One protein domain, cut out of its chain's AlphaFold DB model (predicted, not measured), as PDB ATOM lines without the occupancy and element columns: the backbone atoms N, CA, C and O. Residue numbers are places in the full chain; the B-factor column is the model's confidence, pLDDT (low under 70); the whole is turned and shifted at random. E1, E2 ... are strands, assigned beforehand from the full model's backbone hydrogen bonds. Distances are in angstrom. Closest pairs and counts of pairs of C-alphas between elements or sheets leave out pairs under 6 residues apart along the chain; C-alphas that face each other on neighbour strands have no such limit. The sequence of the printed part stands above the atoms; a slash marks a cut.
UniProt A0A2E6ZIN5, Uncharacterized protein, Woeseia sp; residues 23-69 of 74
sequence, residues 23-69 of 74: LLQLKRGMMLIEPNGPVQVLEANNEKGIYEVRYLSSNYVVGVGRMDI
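Overview. This is residues 23 to 69 of the 74 residues of an uncharacterized protein of Woeseia sp (UniProt A0A2E6ZIN5). A twisted sheet of three antiparallel strands makes a long, narrow slab, and the stretch before it, residues 23 to 38, makes a wide loop over one face of this sheet while the other face is bare. The loop starts with residues 23 to 24 beside the first residues of E1, swings out and comes back to run into E1; E2 is the middle strand, folded back on E1 at one end and on E3 at the other. The printed part has 47 residues, with no named helix and three named strands, E1, E2 and E3 along the chain, which is also the sheet's order; the class is all strand. The whole is compact, with a radius of gyration of the C-alphas of 10.3 A, yet only just elongated, its C-alphas spanning 32 by 21 by 14 A.

Arrangement. E2, residues 50 to 57, is the inner strand of the sheet, and E1, residues 39 to 45, and E3, residues 60 to 68, are its edge strands. E1 and E2 form a hairpin, antiparallel with 167 degrees between their directions. The C-alphas of Val 41 and Val 53, which face each other, are 4.6 A apart, and N 42 and O 52 are within hydrogen-bond range at 2.8 A, as are N 54 and O 40 at 2.8 A. E2 and E3 form a second hairpin, antiparallel at 158 degrees. The C-alphas of Glu 52 and Arg 66, which face each other, are 4.5 A apart; N 53 and O 65 are 2.8 A apart and N 60 and O 57 are 2.9 A apart, both within hydrogen-bond range. The three strands are a meander, each the antiparallel neighbour of the one before. The sheet is twisted, with C-alphas up to 4.8 A off its best plane. Residues 23 to 24 pair with residues 39 to 40 of E1, antiparallel.

Along the chain. E2 measures 22.7 A from C-alpha 50 to C-alpha 57. E3, the longest strand by residues with nine, measures 23.5 A and ends with C-alpha 68 at (-104.159, -53.825, 134.386). E1 measures 15.8 A and begins with C-alpha 39 at (-112.080, -60.857, 143.331). The printed part begins with C-alpha 23 at (-108.502, -63.932, 146.153).

Size, cuts and confidence. The two C-alphas farthest apart are those of Glu 47 and Ser 58, 32.2 A, one in each link between strands. Both links are tight, with 4 residues between E1 and E2 and 2 between E2 and E3. Residues 23 to 38 hold no named element, and their C-alphas lie 7 to 13 A from the mean of all C-alphas. The printed part has no cut. The mean pLDDT of the printed part is 78.7, and it is under 70 at residue 28, residues 30 to 35, residue 59 and residue 69.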
ATOM      1  N   LEU A  23    -107.489 -64.908 145.786       87.31
ATOM      2  CA  LEU A  23    -108.502 -63.932 146.153       87.31
ATOM      3  C   LEU A  23    -107.826 -62.597 146.457       87.31
ATOM      4  O   LEU A  23    -107.154 -62.445 147.474       87.31
ATOM      5  N   LEU A  24    -108.045 -61.613 145.590       81.31
ATOM      6  CA  LEU A  24    -107.514 -60.268 145.750       81.31
ATOM      7  C   LEU A  24    -108.553 -59.370 146.416       81.31
ATOM      8  O   LEU A  24    -109.661 -59.184 145.905       81.31
ATOM      9  N   GLN A  25    -108.183 -58.773 147.546       80.12
ATOM     10  CA  GLN A  25    -108.962 -57.704 148.153       80.12
ATOM     11  C   GLN A  25    -108.564 -56.380 147.505       80.12
ATOM     12  O   GLN A  25    -107.495 -55.836 147.775       80.12
ATOM     13  N   LEU A  26    -109.441 -55.844 146.661       76.25
ATOM     14  CA  LEU A  26    -109.192 -54.560 146.018       76.25
ATOM     15  C   LEU A  26    -109.258 -53.430 147.054       76.25
ATOM     16  O   LEU A  26    -110.185 -53.365 147.868       76.25
ATOM     17  N   LYS A  27    -108.261 -52.542 147.025       71.31
ATOM     18  CA  LYS A  27    -108.247 -51.290 147.783       71.31
ATOM     19  C   LYS A  27    -109.133 -50.250 147.103       71.31
ATOM     20  O   LYS A  27    -109.354 -50.270 145.891       71.31
ATOM     21  N   ARG A  28    -109.597 -49.290 147.901       66.94
ATOM     22  CA  ARG A  28    -110.435 -48.197 147.414       66.94
ATOM     23  C   ARG A  28    -109.700 -47.369 146.351       66.94
ATOM     24  O   ARG A  28    -108.550 -46.992 146.561       66.94
ATOM     25  N   GLY A  29    -110.362 -47.067 145.239       70.00
ATOM     26  CA  GLY A  29    -109.817 -46.303 144.111       70.00
ATOM     27  C   GLY A  29    -109.132 -47.141 143.028       70.00
ATOM     28  O   GLY A  29    -108.797 -46.595 141.983       70.00
ATOM     29  N   MET A  30    -108.972 -48.454 143.219       69.19
ATOM     30  CA  MET A  30    -108.413 -49.360 142.201       69.19
ATOM     31  C   MET A  30    -109.270 -49.493 140.952       69.19
ATOM     32  O   MET A  30    -108.780 -49.832 139.879       69.19
ATOM     33  N   MET A  31    -110.568 -49.288 141.113       69.00
ATOM     34  CA  MET A  31    -111.553 -49.458 140.067       69.00
ATOM     35  C   MET A  31    -112.552 -48.318 140.119       69.00
ATOM     36  O   MET A  31    -112.880 -47.807 141.187       69.00
ATOM     37  N   LEU A  32    -113.095 -47.969 138.951       68.31
ATOM     38  CA  LEU A  32    -114.210 -47.026 138.862       68.31
ATOM     39  C   LEU A  32    -115.462 -47.560 139.577       68.31
ATOM     40  O   LEU A  32    -116.217 -46.791 140.166       68.31
ATOM     41  N   ILE A  33    -115.678 -48.875 139.504       68.31
ATOM     42  CA  ILE A  33    -116.760 -49.577 140.190       68.31
ATOM     43  C   ILE A  33    -116.116 -50.667 141.034       68.31
ATOM     44  O   ILE A  33    -115.593 -51.645 140.503       68.31
ATOM     45  N   GLU A  34    -116.137 -50.468 142.347       66.69
ATOM     46  CA  GLU A  34    -115.588 -51.426 143.299       66.69
ATOM     47  C   GLU A  34    -116.579 -52.581 143.503       66.69
ATOM     48  O   GLU A  34    -117.764 -52.342 143.761       66.69
ATOM     49  N   PRO A  35    -116.132 -53.839 143.382       69.75
ATOM     50  CA  PRO A  35    -116.973 -54.978 143.703       69.75
ATOM     51  C   PRO A  35    -117.202 -55.085 145.213       69.75
ATOM     52  O   PRO A  35    -116.336 -54.762 146.026       69.75
ATOM     53  N   ASN A  36    -118.368 -55.608 145.595       72.31
ATOM     54  CA  ASN A  36    -118.672 -55.939 146.986       72.31
ATOM     55  C   ASN A  36    -117.958 -57.238 147.397       72.31
ATOM     56  O   ASN A  36    -118.582 -58.295 147.470       72.31
ATOM     57  N   GLY A  37    -116.653 -57.149 147.661       78.06
ATOM     58  CA  GLY A  37    -115.839 -58.248 148.183       78.06
ATOM     59  C   GLY A  37    -114.563 -58.516 147.380       78.06
ATOM     60  O   GLY A  37    -114.225 -57.751 146.473       78.06
ATOM     61  N   PRO A  38    -113.834 -59.591 147.726       81.62
ATOM     62  CA  PRO A  38    -112.630 -59.986 147.014       81.62
ATOM     63  C   PRO A  38    -112.955 -60.501 145.610       81.62
ATOM     64  O   PRO A  38    -114.025 -61.063 145.354       81.62
ATOM     65  N   VAL A  39    -112.004 -60.338 144.699       86.50
ATOM     66  CA  VAL A  39    -112.080 -60.857 143.331       86.50
ATOM     67  C   VAL A  39    -111.207 -62.093 143.195       86.50
ATOM     68  O   VAL A  39    -110.146 -62.169 143.802       86.50
ATOM     69  N   GLN A  40    -111.647 -63.064 142.401       89.06
ATOM     70  CA  GLN A  40    -110.860 -64.262 142.123       89.06
ATOM     71  C   GLN A  40    -110.039 -64.077 140.851       89.06
ATOM     72  O   GLN A  40    -110.597 -63.721 139.814       89.06
ATOM     73  N   VAL A  41    -108.748 -64.384 140.897       89.50
ATOM     74  CA  VAL A  41    -107.863 -64.354 139.728       89.50
ATOM     75  C   VAL A  41    -108.117 -65.581 138.858       89.50
ATOM     76  O   VAL A  41    -108.063 -66.722 139.315       89.50
ATOM     77  N   LEU A  42    -108.412 -65.352 137.585       90.38
ATOM     78  CA  LEU A  42    -108.606 -66.389 136.576       90.38
ATOM     79  C   LEU A  42    -107.338 -66.635 135.767       90.38
ATOM     80  O   LEU A  42    -107.032 -67.790 135.467       90.38
ATOM     81  N   GLU A  43    -106.615 -65.565 135.443       90.50
ATOM     82  CA  GLU A  43    -105.321 -65.591 134.768       90.50
ATOM     83  C   GLU A  43    -104.452 -64.450 135.299       90.50
ATOM     84  O   GLU A  43    -104.949 -63.348 135.538       90.50
ATOM     85  N   ALA A  44    -103.161 -64.721 135.483       88.19
ATOM     86  CA  ALA A  44    -102.185 -63.761 135.979       88.19
ATOM     87  C   ALA A  44    -101.004 -63.670 135.011       88.19
ATOM     88  O   ALA A  44    -100.396 -64.680 134.656       88.19
ATOM     89  N   ASN A  45    -100.670 -62.451 134.598       86.94
ATOM     90  CA  ASN A  45     -99.448 -62.122 133.884       86.94
ATOM     91  C   ASN A  45     -98.695 -61.062 134.692       86.94
ATOM     92  O   ASN A  45     -98.884 -59.866 134.474       86.94
ATOM     93  N   ASN A  46     -97.864 -61.519 135.631       81.06
ATOM     94  CA  ASN A  46     -97.122 -60.644 136.541       81.06
ATOM     95  C   ASN A  46     -96.088 -59.769 135.807       81.06
ATOM     96  O   ASN A  46     -95.951 -58.601 136.147       81.06
ATOM     97  N   GLU A  47     -95.458 -60.266 134.731       81.00
ATOM     98  CA  GLU A  47     -94.497 -59.486 133.924       81.00
ATOM     99  C   GLU A  47     -95.124 -58.234 133.298       81.00
ATOM    100  O   GLU A  47     -94.488 -57.189 133.186       81.00
ATOM    101  N   LYS A  48     -96.376 -58.345 132.844       78.12
ATOM    102  CA  LYS A  48     -97.109 -57.238 132.215       78.12
ATOM    103  C   LYS A  48     -98.057 -56.534 133.175       78.12
ATOM    104  O   LYS A  48     -98.699 -55.571 132.763       78.12
ATOM    105  N   GLY A  49     -98.208 -57.053 134.391       78.12
ATOM    106  CA  GLY A  49     -99.215 -56.588 135.328       78.12
ATOM    107  C   GLY A  49    -100.648 -56.775 134.820       78.12
ATOM    108  O   GLY A  49    -101.506 -55.949 135.087       78.12
ATOM    109  N   ILE A  50    -100.940 -57.810 134.029       81.81
ATOM    110  CA  ILE A  50    -102.280 -58.016 133.451       81.81
ATOM    111  C   ILE A  50    -102.956 -59.191 134.142       81.81
ATOM    112  O   ILE A  50    -102.424 -60.299 134.143       81.81
ATOM    113  N   TYR A  51    -104.164 -58.970 134.654       85.12
ATOM    114  CA  TYR A  51    -104.899 -59.968 135.419       85.12
ATOM    115  C   TYR A  51    -106.333 -60.085 134.915       85.12
ATOM    116  O   TYR A  51    -107.058 -59.095 134.807       85.12
ATOM    117  N   GLU A  52    -106.770 -61.304 134.623       87.94
ATOM    118  CA  GLU A  52    -108.187 -61.593 134.432       87.94
ATOM    119  C   GLU A  52    -108.797 -61.965 135.773       87.94
ATOM    120  O   GLU A  52    -108.287 -62.834 136.480       87.94
ATOM    121  N   VAL A  53    -109.898 -61.314 136.130       87.69
ATOM    122  CA  VAL A  53    -110.538 -61.474 137.431       87.69
ATOM    123  C   VAL A  53    -112.025 -61.760 137.293       87.69
ATOM    124  O   VAL A  53    -112.702 -61.344 136.350       87.69
ATOM    125  N   ARG A  54    -112.547 -62.466 138.286       88.12
ATOM    126  CA  ARG A  54    -113.954 -62.796 138.457       88.12
ATOM    127  C   ARG A  54    -114.482 -62.125 139.712       88.12
ATOM    128  O   ARG A  54    -113.956 -62.329 140.805       88.12
ATOM    129  N   TYR A  55    -115.581 -61.403 139.557       84.56
ATOM    130  CA  TYR A  55    -116.302 -60.784 140.659       84.56
ATOM    131  C   TYR A  55    -117.310 -61.780 141.227       84.56
ATOM    132  O   TYR A  55    -118.142 -62.325 140.490       84.56
ATOM    133  N   LEU A  56    -117.241 -62.011 142.536       77.81
ATOM    134  CA  LEU A  56    -118.134 -62.912 143.254       77.81
ATOM    135  C   LEU A  56    -119.033 -62.105 144.193       77.81
ATOM    136  O   LEU A  56    -118.561 -61.236 144.916       77.81
ATOM    137  N   SER A  57    -120.327 -62.414 144.204       78.56
ATOM    138  CA  SER A  57    -121.275 -61.898 145.196       78.56
ATOM    139  C   SER A  57    -122.242 -63.004 145.577       78.56
ATOM    140  O   SER A  57    -122.882 -63.589 144.707       78.56
ATOM    141  N   SER A  58    -122.372 -63.295 146.873       74.88
ATOM    142  CA  SER A  58    -123.330 -64.289 147.390       74.88
ATOM    143  C   SER A  58    -123.264 -65.653 146.676       74.88
ATOM    144  O   SER A  58    -124.297 -66.258 146.409       74.88
ATOM    145  N   ASN A  59    -122.053 -66.133 146.364       69.56
ATOM    146  CA  ASN A  59    -121.768 -67.362 145.595       69.56
ATOM    147  C   ASN A  59    -122.154 -67.336 144.103       69.56
ATOM    148  O   ASN A  59    -122.082 -68.366 143.436       69.56
ATOM    149  N   TYR A  60    -122.509 -66.174 143.556       72.62
ATOM    150  CA  TYR A  60    -122.738 -65.974 142.127       72.62
ATOM    151  C   TYR A  60    -121.581 -65.215 141.487       72.62
ATOM    152  O   TYR A  60    -120.981 -64.328 142.098       72.62
ATOM    153  N   VAL A  61    -121.304 -65.534 140.221       78.56
ATOM    154  CA  VAL A  61    -120.451 -64.700 139.372       78.56
ATOM    155  C   VAL A  61    -121.272 -63.506 138.916       78.56
ATOM    156  O   VAL A  61    -122.251 -63.670 138.193       78.56
ATOM    157  N   VAL A  62    -120.868 -62.311 139.335       77.19
ATOM    158  CA  VAL A  62    -121.534 -61.060 138.935       77.19
ATOM    159  C   VAL A  62    -120.825 -60.364 137.777       77.19
ATOM    160  O   VAL A  62    -121.393 -59.477 137.151       77.19
ATOM    161  N   GLY A  63    -119.613 -60.807 137.445       77.56
ATOM    162  CA  GLY A  63    -118.911 -60.376 136.248       77.56
ATOM    163  C   GLY A  63    -117.542 -61.026 136.103       77.56
ATOM    164  O   GLY A  63    -117.011 -61.637 137.034       77.56
ATOM    165  N   VAL A  64    -116.958 -60.824 134.932       80.75
ATOM    166  CA  VAL A  64    -115.549 -61.078 134.634       80.75
ATOM    167  C   VAL A  64    -114.986 -59.839 133.964       80.75
ATOM    168  O   VAL A  64    -115.686 -59.160 133.212       80.75
ATOM    169  N   GLY A  65    -113.742 -59.517 134.275       81.12
ATOM    170  CA  GLY A  65    -113.079 -58.347 133.732       81.12
ATOM    171  C   GLY A  65    -111.577 -58.528 133.712       81.12
ATOM    172  O   GLY A  65    -111.034 -59.444 134.323       81.12
ATOM    173  N   ARG A  66    -110.921 -57.623 133.004       80.44
ATOM    174  CA  ARG A  66    -109.472 -57.514 132.991       80.44
ATOM    175  C   ARG A  66    -109.063 -56.309 133.829       80.44
ATOM    176  O   ARG A  66    -109.668 -55.245 133.701       80.44
ATOM    177  N   MET A  67    -108.060 -56.497 134.672       78.19
ATOM    178  CA  MET A  67    -107.423 -55.458 135.466       78.19
ATOM    179  C   MET A  67    -105.966 -55.346 135.033       78.19
ATOM    180  O   MET A  67    -105.242 -56.339 135.035       78.19
ATOM    181  N   ASP A  68    -105.556 -54.138 134.662       70.94
ATOM    182  CA  ASP A  68    -104.159 -53.825 134.386       70.94
ATOM    183  C   ASP A  68    -103.581 -53.180 135.652       70.94
ATOM    184  O   ASP A  68    -103.957 -52.090 136.056       70.94
ATOM    185  N   ILE A  69    -102.725 -53.898 136.345       67.94
ATOM    186  CA  ILE A  69    -102.138 -53.543 137.625       67.94
ATOM    187  C   ILE A  69    -100.670 -53.214 137.361       67.94
ATOM    188  O   ILE A  69     -99.872 -54.101 137.079       67.94
TER     189      ILE A  69